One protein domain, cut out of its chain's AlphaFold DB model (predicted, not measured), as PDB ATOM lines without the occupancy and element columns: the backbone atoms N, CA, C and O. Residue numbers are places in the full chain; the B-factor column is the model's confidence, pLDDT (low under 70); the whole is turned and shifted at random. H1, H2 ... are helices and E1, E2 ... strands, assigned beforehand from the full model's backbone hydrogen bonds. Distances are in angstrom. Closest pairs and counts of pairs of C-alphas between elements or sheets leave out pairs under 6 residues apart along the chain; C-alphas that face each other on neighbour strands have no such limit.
ATOM      1  N   SER A  34     -15.453  60.811   4.254       77.69
ATOM      2  CA  SER A  34     -16.093  61.033   2.955       77.69
ATOM      3  C   SER A  34     -16.075  59.738   2.137       77.69
ATOM      4  O   SER A  34     -14.989  59.322   1.717       77.69
ATOM      5  N   PRO A  35     -17.242  59.141   1.824       72.81
ATOM      6  CA  PRO A  35     -17.315  57.953   0.970       72.81
ATOM      7  C   PRO A  35     -16.763  58.211  -0.435       72.81
ATOM      8  O   PRO A  35     -16.121  57.349  -1.027       72.81
ATOM      9  N   THR A  36     -16.941  59.428  -0.957       76.25
ATOM     10  CA  THR A  36     -16.397  59.837  -2.260       76.25
ATOM     11  C   THR A  36     -14.871  59.795  -2.269       76.25
ATOM     12  O   THR A  36     -14.274  59.375  -3.257       76.25
ATOM     13  N   LYS A  37     -14.224  60.185  -1.162       74.69
ATOM     14  CA  LYS A  37     -12.765  60.122  -1.043       74.69
ATOM     15  C   LYS A  37     -12.263  58.677  -0.970       74.69
ATOM     16  O   LYS A  37     -11.292  58.355  -1.651       74.69
ATOM     17  N   ALA A  38     -12.946  57.815  -0.214       72.25
ATOM     18  CA  ALA A  38     -12.639  56.383  -0.153       72.25
ATOM     19  C   ALA A  38     -12.791  55.702  -1.526       72.25
ATOM     20  O   ALA A  38     -11.931  54.921  -1.923       72.25
ATOM     21  N   LEU A  39     -13.829  56.063  -2.284       75.38
ATOM     22  CA  LEU A  39     -14.069  55.565  -3.638       75.38
ATOM     23  C   LEU A  39     -12.959  55.973  -4.616       75.38
ATOM     24  O   LEU A  39     -12.436  55.115  -5.323       75.38
ATOM     25  N   ILE A  40     -12.563  57.253  -4.641       79.19
ATOM     26  CA  ILE A  40     -11.497  57.735  -5.541       79.19
ATOM     27  C   ILE A  40     -10.175  57.014  -5.256       79.19
ATOM     28  O   ILE A  40      -9.468  56.632  -6.185       79.19
ATOM     29  N   MET A  41      -9.844  56.813  -3.980       73.75
ATOM     30  CA  MET A  41      -8.642  56.076  -3.591       73.75
ATOM     31  C   MET A  41      -8.742  54.601  -4.019       73.75
ATOM     32  O   MET A  41      -7.819  54.076  -4.651       73.75
ATOM     33  N   GLY A  42      -9.883  53.960  -3.737       70.12
ATOM     34  CA  GLY A  42     -10.132  52.543  -4.010       70.12
ATOM     35  C   GLY A  42     -10.094  52.176  -5.491       70.12
ATOM     36  O   GLY A  42      -9.656  51.084  -5.834       70.12
ATOM     37  N   MET A  43     -10.456  53.101  -6.384       79.75
ATOM     38  CA  MET A  43     -10.447  52.867  -7.833       79.75
ATOM     39  C   MET A  43      -9.059  52.612  -8.431       79.75
ATOM     40  O   MET A  43      -8.974  52.065  -9.528       79.75
ATOM     41  N   ILE A  44      -7.980  53.014  -7.753       78.69
ATOM     42  CA  ILE A  44      -6.614  52.881  -8.279       78.69
ATOM     43  C   ILE A  44      -5.851  51.791  -7.529       78.69
ATOM     44  O   ILE A  44      -5.165  50.979  -8.148       78.69
ATOM     45  N   ILE A  45      -5.969  51.770  -6.198       88.38
ATOM     46  CA  ILE A  45      -5.181  50.892  -5.332       88.38
ATOM     47  C   ILE A  45      -6.122  50.108  -4.409       88.38
ATOM     48  O   ILE A  45      -6.845  50.731  -3.618       88.38
ATOM     49  N   PRO A  46      -6.088  48.763  -4.441       88.38
ATOM     50  CA  PRO A  46      -6.892  47.949  -3.539       88.38
ATOM     51  C   PRO A  46      -6.459  48.183  -2.085       88.38
ATOM     52  O   PRO A  46      -5.273  48.305  -1.788       88.38
ATOM     53  N   GLY A  47      -7.425  48.264  -1.176       85.25
ATOM     54  CA  GLY A  47      -7.226  48.478   0.262       85.25
ATOM     55  C   GLY A  47      -7.164  49.942   0.688       85.25
ATOM     56  O   GLY A  47      -7.248  50.243   1.875       85.25
ATOM     57  N   SER A  48      -7.031  50.882  -0.249       85.19
ATOM     58  CA  SER A  48      -6.790  52.300   0.066       85.19
ATOM     59  C   SER A  48      -7.958  53.006   0.777       85.19
ATOM     60  O   SER A  48      -7.723  53.924   1.568       85.19
ATOM     61  N   GLY A  49      -9.201  52.554   0.571       83.19
ATOM     62  CA  GLY A  49     -10.366  53.000   1.344       83.19
ATOM     63  C   GLY A  49     -10.261  52.630   2.829       83.19
ATOM     64  O   GLY A  49     -10.501  53.469   3.695       83.19
ATOM     65  N   ASP A  50      -9.784  51.424   3.133       83.12
ATOM     66  CA  ASP A  50      -9.602  50.950   4.510       83.12
ATOM     67  C   ASP A  50      -8.457  51.694   5.212       83.12
ATOM     68  O   ASP A  50      -8.575  52.071   6.380       83.12
ATOM     69  N   PHE A  51      -7.383  52.027   4.482       85.44
ATOM     70  CA  PHE A  51      -6.336  52.934   4.976       85.44
ATOM     71  C   PHE A  51      -6.904  54.315   5.349       85.44
ATOM     72  O   PHE A  51      -6.542  54.878   6.385       85.44
ATOM     73  N   TYR A  52      -7.827  54.863   4.548       82.75
ATOM     74  CA  TYR A  52      -8.512  56.123   4.859       82.75
ATOM     75  C   TYR A  52      -9.408  56.019   6.111       82.75
ATOM     76  O   TYR A  52      -9.486  56.967   6.913       82.75
ATOM     77  N   ASN A  53     -10.013  54.849   6.320       81.69
ATOM     78  CA  ASN A  53     -10.810  54.508   7.500       81.69
ATOM     79  C   ASN A  53      -9.966  54.047   8.708       81.69
ATOM     80  O   ASN A  53     -10.539  53.700   9.734       81.69
ATOM     81  N   ARG A  54      -8.624  54.106   8.629       83.06
ATOM     82  CA  ARG A  54      -7.664  53.667   9.670       83.06
ATOM     83  C   ARG A  54      -7.684  52.166   9.982       83.06
ATOM     84  O   ARG A  54      -7.120  51.744  10.984       83.06
ATOM     85  N   LYS A  55      -8.249  51.344   9.101       83.31
ATOM     86  CA  LYS A  55      -8.214  49.880   9.208       83.31
ATOM     87  C   LYS A  55      -7.009  49.323   8.461       83.31
ATOM     88  O   LYS A  55      -7.120  48.702   7.404       83.31
ATOM     89  N   TYR A  56      -5.827  49.583   9.015       85.81
ATOM     90  CA  TYR A  56      -4.544  49.317   8.360       85.81
ATOM     91  C   TYR A  56      -4.312  47.842   8.041       85.81
ATOM     92  O   TYR A  56      -3.793  47.529   6.972       85.81
ATOM     93  N   ILE A  57      -4.713  46.936   8.933       86.69
ATOM     94  CA  ILE A  57      -4.525  45.495   8.741       86.69
ATOM     95  C   ILE A  57      -5.345  45.024   7.532       86.69
ATOM     96  O   ILE A  57      -4.804  44.403   6.617       86.69
ATOM     97  N   LYS A  58      -6.630  45.391   7.490       84.12
ATOM     98  CA  LYS A  58      -7.543  45.054   6.393       84.12
ATOM     99  C   LYS A  58      -7.057  45.631   5.061       84.12
ATOM    100  O   LYS A  58      -6.895  44.892   4.089       84.12
ATOM    101  N   GLY A  59      -6.711  46.920   5.051       87.62
ATOM    102  CA  GLY A  59      -6.156  47.584   3.871       87.62
ATOM    103  C   GLY A  59      -4.865  46.927   3.374       87.62
ATOM    104  O   GLY A  59      -4.694  46.730   2.172       87.62
ATOM    105  N   SER A  60      -3.979  46.514   4.286       88.94
ATOM    106  CA  SER A  60      -2.721  45.834   3.942       88.94
ATOM    107  C   SER A  60      -2.949  44.468   3.294       88.94
ATOM    108  O   SER A  60      -2.197  44.087   2.400       88.94
ATOM    109  N   ILE A  61      -3.995  43.741   3.691       91.12
ATOM    110  CA  ILE A  61      -4.353  42.453   3.084       91.12
ATOM    111  C   ILE A  61      -4.842  42.655   1.654       91.12
ATOM    112  O   ILE A  61      -4.321  42.013   0.741       91.12
ATOM    113  N   PHE A  62      -5.793  43.567   1.435       93.12
ATOM    114  CA  PHE A  62      -6.280  43.865   0.086       93.12
ATOM    115  C   PHE A  62      -5.162  44.358  -0.831       93.12
ATOM    116  O   PHE A  62      -5.104  43.951  -1.995       93.12
ATOM    117  N   LEU A  63      -4.253  45.178  -0.299       93.62
ATOM    118  CA  LEU A  63      -3.069  45.630  -1.015       93.62
ATOM    119  C   LEU A  63      -2.141  44.459  -1.354       93.62
ATOM    120  O   LEU A  63      -1.750  44.315  -2.508       93.62
ATOM    121  N   GLY A  64      -1.819  43.594  -0.389       94.81
ATOM    122  CA  GLY A  64      -0.941  42.440  -0.596       94.81
ATOM    123  C   GLY A  64      -1.497  41.444  -1.615       94.81
ATOM    124  O   GLY A  64      -0.783  41.015  -2.522       94.81
ATOM    125  N   VAL A  65      -2.792  41.129  -1.523       95.50
ATOM    126  CA  VAL A  65      -3.497  40.279  -2.496       95.50
ATOM    127  C   VAL A  65      -3.507  40.932  -3.880       95.50
ATOM    128  O   VAL A  65      -3.225  40.272  -4.882       95.50
ATOM    129  N   GLY A  66      -3.764  42.242  -3.942       95.56
ATOM    130  CA  GLY A  66      -3.705  43.018  -5.178       95.56
ATOM    131  C   GLY A  66      -2.322  42.974  -5.826       95.56
ATOM    132  O   GLY A  66      -2.206  42.624  -6.999       95.56
ATOM    133  N   LEU A  67      -1.263  43.250  -5.062       96.75
ATOM    134  CA  LEU A  67       0.122  43.195  -5.534       96.75
ATOM    135  C   LEU A  67       0.497  41.800  -6.034       96.75
ATOM    136  O   LEU A  67       1.142  41.679  -7.073       96.75
ATOM    137  N   PHE A  68       0.058  40.743  -5.348       97.38
ATOM    138  CA  PHE A  68       0.282  39.374  -5.798       97.38
ATOM    139  C   PHE A  68      -0.364  39.103  -7.163       97.38
ATOM    140  O   PHE A  68       0.303  38.601  -8.069       97.38
ATOM    141  N   PHE A  69      -1.642  39.449  -7.346       97.19
ATOM    142  CA  PHE A  69      -2.323  39.242  -8.627       97.19
ATOM    143  C   PHE A  69      -1.732  40.098  -9.747       97.19
ATOM    144  O   PHE A  69      -1.515  39.583 -10.844       97.19
ATOM    145  N   ALA A  70      -1.397  41.358  -9.463       95.94
ATOM    146  CA  ALA A  70      -0.723  42.238 -10.410       95.94
ATOM    147  C   ALA A  70       0.636  41.662 -10.838       95.94
ATOM    148  O   ALA A  70       0.901  41.542 -12.033       95.94
ATOM    149  N   TYR A  71       1.452  41.209  -9.881       97.94
ATOM    150  CA  TYR A  71       2.743  40.578 -10.153       97.94
ATOM    151  C   TYR A  71       2.601  39.308 -10.999       97.94
ATOM    152  O   TYR A  71       3.322  39.122 -11.978       97.94
ATOM    153  N   LYS A  72       1.651  38.426 -10.657       97.88
ATOM    154  CA  LYS A  72       1.410  37.201 -11.430       97.88
ATOM    155  C   LYS A  72       0.944  37.517 -12.847       97.88
ATOM    156  O   LYS A  72       1.457  36.895 -13.773       97.88
ATOM    157  N   SER A  73       0.020  38.466 -13.006       97.50
ATOM    158  CA  SER A  73      -0.443  38.931 -14.316       97.50
ATOM    159  C   SER A  73       0.729  39.443 -15.154       97.50
ATOM    160  O   SER A  73       0.960  38.933 -16.245       97.50
ATOM    161  N   TYR A  74       1.546  40.338 -14.593       97.88
ATOM    162  CA  TYR A  74       2.722  40.893 -15.261       97.88
ATOM    163  C   TYR A  74       3.731  39.817 -15.689       97.88
ATOM    164  O   TYR A  74       4.121  39.755 -16.848       97.88
ATOM    165  N   TYR A 109      -5.412  36.241 -13.816       96.94
ATOM    166  CA  TYR A 109      -4.849  37.022 -12.708       96.94
ATOM    167  C   TYR A 109      -5.262  38.494 -12.759       96.94
ATOM    168  O   TYR A 109      -5.527  39.082 -11.711       96.94
ATOM    169  N   MET A 110      -5.387  39.073 -13.953       95.88
ATOM    170  CA  MET A 110      -5.921  40.421 -14.131       95.88
ATOM    171  C   MET A 110      -7.377  40.517 -13.660       95.88
ATOM    172  O   MET A 110      -7.728  41.453 -12.943       95.88
ATOM    173  N   TYR A 111      -8.218  39.526 -13.964       95.12
ATOM    174  CA  TYR A 111      -9.584  39.485 -13.440       95.12
ATOM    175  C   TYR A 111      -9.618  39.367 -11.918       95.12
ATOM    176  O   TYR A 111     -10.389  40.080 -11.275       95.12
ATOM    177  N   PHE A 112      -8.767  38.533 -11.317       95.69
ATOM    178  CA  PHE A 112      -8.675  38.465  -9.857       95.69
ATOM    179  C   PHE A 112      -8.220  39.788  -9.232       95.69
ATOM    180  O   PHE A 112      -8.754  40.175  -8.193       95.69
ATOM    181  N   TYR A 113      -7.306  40.517  -9.879       95.19
ATOM    182  CA  TYR A 113      -6.925  41.865  -9.459       95.19
ATOM    183  C   TYR A 113      -8.121  42.828  -9.483       95.19
ATOM    184  O   TYR A 113      -8.394  43.483  -8.478       95.19
ATOM    185  N   ILE A 114      -8.867  42.874 -10.592       92.75
ATOM    186  CA  ILE A 114     -10.034  43.760 -10.752       92.75
ATOM    187  C   ILE A 114     -11.131  43.415  -9.735       92.75
ATOM    188  O   ILE A 114     -11.721  44.309  -9.133       92.75
ATOM    189  N   ILE A 115     -11.386  42.127  -9.498       94.25
ATOM    190  CA  ILE A 115     -12.358  41.677  -8.494       94.25
ATOM    191  C   ILE A 115     -11.917  42.105  -7.088       94.25
ATOM    192  O   ILE A 115     -12.726  42.644  -6.336       94.25
ATOM    193  N   ASN A 116     -10.642  41.912  -6.738       94.00
ATOM    194  CA  ASN A 116     -10.089  42.342  -5.451       94.00
ATOM    195  C   ASN A 116     -10.200  43.865  -5.260       94.00
ATOM    196  O   ASN A 116     -10.600  44.328  -4.192       94.00
ATOM    197  N   LEU A 117      -9.905  44.634  -6.310       91.81
ATOM    198  CA  LEU A 117     -10.054  46.089  -6.341       91.81
ATOM    199  C   LEU A 117     -11.505  46.511  -6.082       91.81
ATOM    200  O   LEU A 117     -11.758  47.365  -5.230       91.81
ATOM    201  N   ALA A 118     -12.461  45.884  -6.771       90.94
ATOM    202  CA  ALA A 118     -13.881  46.179  -6.622       90.94
ATOM    203  C   ALA A 118     -14.389  45.858  -5.208       90.94
ATOM    204  O   ALA A 118     -15.027  46.704  -4.585       90.94
ATOM    205  N   ILE A 119     -14.068  44.668  -4.684       90.88
ATOM    206  CA  ILE A 119     -14.473  44.241  -3.336       90.88
ATOM    207  C   ILE A 119     -13.927  45.205  -2.286       90.88
ATOM    208  O   ILE A 119     -14.692  45.712  -1.471       90.88
ATOM    209  N   SER A 120     -12.629  45.502  -2.336       91.00
ATOM    210  CA  SER A 120     -12.003  46.396  -1.366       91.00
ATOM    211  C   SER A 120     -12.553  47.822  -1.436       91.00
ATOM    212  O   SER A 120     -12.751  48.468  -0.412       91.00
ATOM    213  N   THR A 121     -12.849  48.314  -2.641       88.00
ATOM    214  CA  THR A 121     -13.446  49.645  -2.808       88.00
ATOM    215  C   THR A 121     -14.839  49.703  -2.191       88.00
ATOM    216  O   THR A 121     -15.147  50.650  -1.471       88.00
ATOM    217  N   ILE A 122     -15.679  48.695  -2.448       88.44
ATOM    218  CA  ILE A 122     -17.028  48.610  -1.872       88.44
ATOM    219  C   ILE A 122     -16.950  48.541  -0.346       88.44
ATOM    220  O   ILE A 122     -17.688  49.256   0.328       88.44
ATOM    221  N   ASP A 123     -16.047  47.727   0.191       86.75
ATOM    222  CA  ASP A 123     -15.849  47.568   1.630       86.75
ATOM    223  C   ASP A 123     -15.440  48.896   2.293       86.75
ATOM    224  O   ASP A 123     -16.133  49.382   3.190       86.75
ATOM    225  N   GLY A 124     -14.431  49.585   1.750       84.06
ATOM    226  CA  GLY A 124     -14.011  50.900   2.243       84.06
ATOM    227  C   GLY A 124     -15.100  51.979   2.133       84.06
ATOM    228  O   GLY A 124     -15.204  52.849   3.004       84.06
ATOM    229  N   ILE A 125     -15.950  51.920   1.099       85.38
ATOM    230  CA  ILE A 125     -17.120  52.801   0.953       85.38
ATOM    231  C   ILE A 125     -18.147  52.523   2.052       85.38
ATOM    232  O   ILE A 125     -18.610  53.467   2.694       85.38
ATOM    233  N   VAL A 126     -18.510  51.256   2.276       85.50
ATOM    234  CA  VAL A 126     -19.467  50.855   3.320       85.50
ATOM    235  C   VAL A 126     -18.968  51.300   4.693       85.50
ATOM    236  O   VAL A 126     -19.732  51.869   5.469       85.50
ATOM    237  N   GLU A 127     -17.676  51.138   4.964       82.38
ATOM    238  CA  GLU A 127     -17.050  51.607   6.198       82.38
ATOM    239  C   GLU A 127     -17.102  53.130   6.357       82.38
ATOM    240  O   GLU A 127     -17.416  53.624   7.438       82.38
ATOM    241  N   SER A 128     -16.862  53.888   5.285       82.69
ATOM    242  CA  SER A 128     -17.019  55.346   5.311       82.69
ATOM    243  C   SER A 128     -18.477  55.777   5.511       82.69
ATOM    244  O   SER A 128     -18.720  56.787   6.160       82.69
ATOM    245  N   TYR A 129     -19.460  55.036   4.988       82.00
ATOM    246  CA  TYR A 129     -20.879  55.319   5.246       82.00
ATOM    247  C   TYR A 129     -21.283  55.028   6.692       82.00
ATOM    248  O   TYR A 129     -22.100  55.751   7.261       82.00
ATOM    249  N   LEU A 130     -20.721  53.976   7.284       81.25
ATOM    250  CA  LEU A 130     -20.995  53.576   8.662       81.25
ATOM    251  C   LEU A 130     -20.128  54.317   9.689       81.25
ATOM    252  O   LEU A 130     -20.338  54.120  10.882       81.25
ATOM    253  N   SER A 131     -19.209  55.200   9.273       74.69
ATOM    254  CA  SER A 131     -18.320  55.919  10.202       74.69
ATOM    255  C   SER A 131     -19.067  56.797  11.204       74.69
ATOM    256  O   SER A 131     -18.568  57.055  12.294       74.69
ATOM    257  N   ASP A 132     -20.256  57.266  10.824       69.06
ATOM    258  CA  ASP A 132     -21.108  58.116  11.658       69.06
ATOM    259  C   ASP A 132     -22.182  57.293  12.404       69.06
ATOM    260  O   ASP A 132     -22.970  57.843  13.175       69.06
ATOM    261  N   TRP A 133     -22.250  55.973  12.177       69.25
ATOM    262  CA  TRP A 133     -23.272  55.109  12.762       69.25
ATOM    263  C   TRP A 133     -22.886  54.692  14.183       69.25
ATOM    264  O   TRP A 133     -22.231  53.680  14.412       69.25
ATOM    265  N   HIS A 134     -23.348  55.467  15.161       63.75
ATOM    266  CA  HIS A 134     -23.290  55.104  16.572       63.75
ATOM    267  C   HIS A 134     -24.675  55.236  17.208       63.75
ATOM    268  O   HIS A 134     -25.409  56.189  16.945       63.75
ATOM    269  N   ILE A 135     -25.043  54.278  18.062       60.91
ATOM    270  CA  ILE A 135     -26.251  54.383  18.885       60.91
ATOM    271  C   ILE A 135     -25.902  55.284  20.069       60.91
ATOM    272  O   ILE A 135     -25.183  54.881  20.977       60.91
ATOM    273  N   GLU A 136     -26.374  56.527  20.026       58.72
ATOM    274  CA  GLU A 136     -25.932  57.586  20.940       58.72
ATOM    275  C   GLU A 136     -26.431  57.396  22.383       58.72
ATOM    276  O   GLU A 136     -25.775  57.827  23.330       58.72
ATOM    277  N   LYS A 137     -27.565  56.708  22.568       54.91
ATOM    278  CA  LYS A 137     -28.083  56.252  23.868       54.91
ATOM    279  C   LYS A 137     -29.271  55.317  23.661       54.91
ATOM    280  O   LYS A 137     -30.165  55.626  22.877       54.91
ATOM    281  N   ILE A 138     -29.302  54.202  24.388       59.25
ATOM    282  CA  ILE A 138     -30.500  53.367  24.533       59.25
ATOM    283  C   ILE A 138     -31.084  53.694  25.903       59.25
ATOM    284  O   ILE A 138     -30.544  53.273  26.924       59.25
ATOM    285  N   GLU A 139     -32.159  54.479  25.942       57.84
ATOM    286  CA  GLU A 139     -32.930  54.661  27.171       57.84
ATOM    287  C   GLU A 139     -33.909  53.496  27.303       57.84
ATOM    288  O   GLU A 139     -34.825  53.341  26.495       57.84
ATOM    289  N   VAL A 140     -33.693  52.651  28.309       59.44
ATOM    290  CA  VAL A 140     -34.628  51.584  28.664       59.44
ATOM    291  C   VAL A 140     -35.636  52.163  29.647       59.44
ATOM    292  O   VAL A 140     -35.378  52.232  30.846       59.44
ATOM    293  N   ASN A 141     -36.787  52.590  29.134       60.22
ATOM    294  CA  ASN A 141     -37.903  53.005  29.977       60.22
ATOM    295  C   ASN A 141     -38.762  51.779  30.300       60.22
ATOM    296  O   ASN A 141     -39.375  51.185  29.409       60.22
ATOM    297  N   SER A 142     -38.784  51.386  31.575       59.56
ATOM    298  CA  SER A 142     -39.681  50.351  32.088       59.56
ATOM    299  C   SER A 142     -40.890  51.007  32.750       59.56
ATOM    300  O   SER A 142     -40.759  51.620  33.810       59.56
ATOM    301  N   GLU A 143     -42.073  50.845  32.165       59.16
ATOM    302  CA  GLU A 143     -43.323  51.164  32.856       59.16
ATOM    303  C   GLU A 143     -43.829  49.917  33.582       59.16
ATOM    304  O   GLU A 143     -44.068  48.873  32.968       59.16
ATOM    305  N   TYR A 144     -43.991  50.018  34.905       51.78
ATOM    306  CA  TYR A 144     -44.543  48.941  35.721       51.78
ATOM    307  C   TYR A 144     -46.039  49.176  35.933       51.78
ATOM    308  O   TYR A 144     -46.435  50.016  36.744       51.78
ATOM    309  N   LYS A 145     -46.896  48.441  35.211       53.53
ATOM    310  CA  LYS A 145     -48.354  48.540  35.372       53.53
ATOM    311  C   LYS A 145     -48.938  47.199  35.798       53.53
ATOM    312  O   LYS A 145     -49.199  46.349  34.955       53.53
ATOM    313  N   LYS A 146     -49.127  47.067  37.118       55.53
ATOM    314  CA  LYS A 146     -49.774  46.016  37.941       55.53
ATOM    315  C   LYS A 146     -49.539  44.527  37.614       55.53
ATOM    316  O   LYS A 146     -49.417  43.780  38.568       55.53
ATOM    317  N   GLU A 147     -49.413  44.098  36.359       55.75
ATOM    318  CA  GLU A 147     -49.120  42.709  35.942       55.75
ATOM    319  C   GLU A 147     -48.367  42.613  34.594       55.75
ATOM    320  O   GLU A 147     -48.165  41.520  34.068       55.75
ATOM    321  N   LYS A 148     -47.941  43.738  34.000       43.03
ATOM    322  CA  LYS A 148     -47.238  43.747  32.709       43.03
ATOM    323  C   LYS A 148     -46.055  44.710  32.746       43.03
ATOM    324  O   LYS A 148     -46.210  45.868  33.132       43.03
ATOM    325  N   VAL A 149     -44.886  44.221  32.330       56.88
ATOM    326  CA  VAL A 149     -43.693  45.038  32.078       56.88
ATOM    327  C   VAL A 149     -43.607  45.269  30.576       56.88
ATOM    328  O   VAL A 149     -43.516  44.312  29.806       56.88
ATOM    329  N   SER A 150     -43.659  46.527  30.152       52.50
ATOM    330  CA  SER A 150     -43.426  46.924  28.761       52.50
ATOM    331  C   SER A 150     -42.090  47.648  28.651       52.50
ATOM    332  O   SER A 150     -41.852  48.625  29.359       52.50
ATOM    333  N   LEU A 151     -41.230  47.144  27.765       51.38
ATOM    334  CA  LEU A 151     -39.943  47.740  27.416       51.38
ATOM    335  C   LEU A 151     -40.109  48.552  26.133       51.38
ATOM    336  O   LEU A 151     -40.481  47.998  25.097       51.38
ATOM    337  N   PHE A 152     -39.817  49.848  26.198       60.16
ATOM    338  CA  PHE A 152     -39.800  50.719  25.027       60.16
ATOM    339  C   PHE A 152     -38.355  51.015  24.631       60.16
ATOM    340  O   PHE A 152     -37.581  51.525  25.438       60.16
ATOM    341  N   ILE A 153     -38.002  50.691  23.385       56.19
ATOM    342  CA  ILE A 153     -36.725  51.063  22.774       56.19
ATOM    343  C   ILE A 153     -37.012  52.237  21.842       56.19
ATOM    344  O   ILE A 153     -37.588  52.052  20.771       56.19
ATOM    345  N   THR A 154     -36.617  53.443  22.246       55.34
ATOM    346  CA  THR A 154     -36.793  54.649  21.429       55.34
ATOM    347  C   THR A 154     -35.442  55.162  20.953       55.34
ATOM    348  O   THR A 154     -34.534  55.389  21.750       55.34
ATOM    349  N   LYS A 155     -35.315  55.374  19.639       48.81
ATOM    350  CA  LYS A 155     -34.179  56.073  19.035       48.81
ATOM    351  C   LYS A 155     -34.408  57.581  19.168       48.81
ATOM    352  O   LYS A 155     -35.388  58.084  18.621       48.81
ATOM    353  N   ARG A 156     -33.525  58.300  19.865       46.31
ATOM    354  CA  ARG A 156     -33.506  59.771  19.824       46.31
ATOM    355  C   ARG A 156     -32.759  60.188  18.554       46.31
ATOM    356  O   ARG A 156     -31.629  59.746  18.354       46.31
TER     357      ARG A 156
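Overview. This is residues 34 to 74 and 109 to 156 of the 157 residues of the protein "DUF5683 domain-containing protein" of Candidatus Mcinerneyibacterium aminivorans (UniProt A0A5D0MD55). A two-stranded hairpin, E1 and E2, forms a thin arm that reaches away from a small helical body, joined to it by the short link of residues 131 to 138, between H4 and E1. The body is built on two long helices, H3 and H4, side by side and running opposite ways, with the short H1 beside H4 and the still shorter H2 fitted between H1 and H3; the tip of the arm, residues 144 to 149, stands free. The printed part has 89 residues with four named helices and two named strands, in the order H1 H2 H3 H4 E1 E2, and the sheet, in the order E1 - E2, is antiparallel. The class is mixed, helices and strands. The whole is extended, with a radius of gyration of the C-alphas of 21.0 A, and its spans are 75 by 24 by 19 A, the arm making much of the length.

Along the chain. Strand E1 is residues 139 to 145, 18.5 A from first to last C-alpha, and begins with C-alpha 139 at (-32.930, 54.661, 27.171). Strand E2 is residues 148 to 154, 18.8 A long, and ends with C-alpha 154 at (-36.793, 54.649, 21.429). The longest helix by residues is H4, residues 109 to 130, which measures 31.5 A. Helix H3, residues 56 to 74, measures 26.1 A. Helix H1, residues 35 to 42, is the first element of the printed part, and C-alpha 35 is at (-17.315, 57.953, 0.970). Helix H2 is the five residues 48 to 52.

Arrangement. E1 and E2 are a hairpin of antiparallel neighbour strands, with 157 degrees between their directions. Their C-alphas 142 and 151 face each other at 5.4 A, and N 148 and O 145 are within hydrogen-bond range at 3.1 A, as are N 145 and O 148 at 3.4 A. Both strands are apart from H1, H2 and H3, and E2 is also apart from H4. In the body, H2 and H4 are the hubs, touching three helices each. H4 and H3 touch, the closest C-alphas being those of Ser 73 and Tyr 109 at 5.1 A; their lines stand at a shallow tilt of 19 degrees, opposite ways. H4 and H1 touch, the closest C-alphas being those of Gly 42 and Thr 121 at 4.6 A, at a shallow tilt of 23 degrees, opposite ways. H4 touches H2 with residues 120 to 127 alone, and the closest C-alphas are those of Gly 49 and Gly 124 at 4.3 A. H2 and H1 touch, with the C-alphas of Ala 38 and Gly 49 closest at 4.3 A. H3 touches H2 with residues 56 to 63 alone, and the closest C-alphas are those of Asp 50 and Gly 59 at 4.9 A. H1 and H3 are apart. In H1, H2, H3 and H4 every O i to N i+4 pair is within hydrogen-bond range.

Size, cuts and confidence. The two C-alphas farthest apart are those of Tyr 74 and Lys 146, at 74.9 A. Residues 75 to 108 are cut out and not printed, and C-alphas 74 and 109 are 8.9 A apart across the cut; this is the link from H3 to H4. Of the links that are printed whole, H1 to H2, H2 to H3 and E1 to E2 are tight, and H4 to E1, with 8 residues, is short. The mean pLDDT of the printed part is 78.7, and residues 132 to 156, E1 and E2 among them, are under 70 in this predicted model.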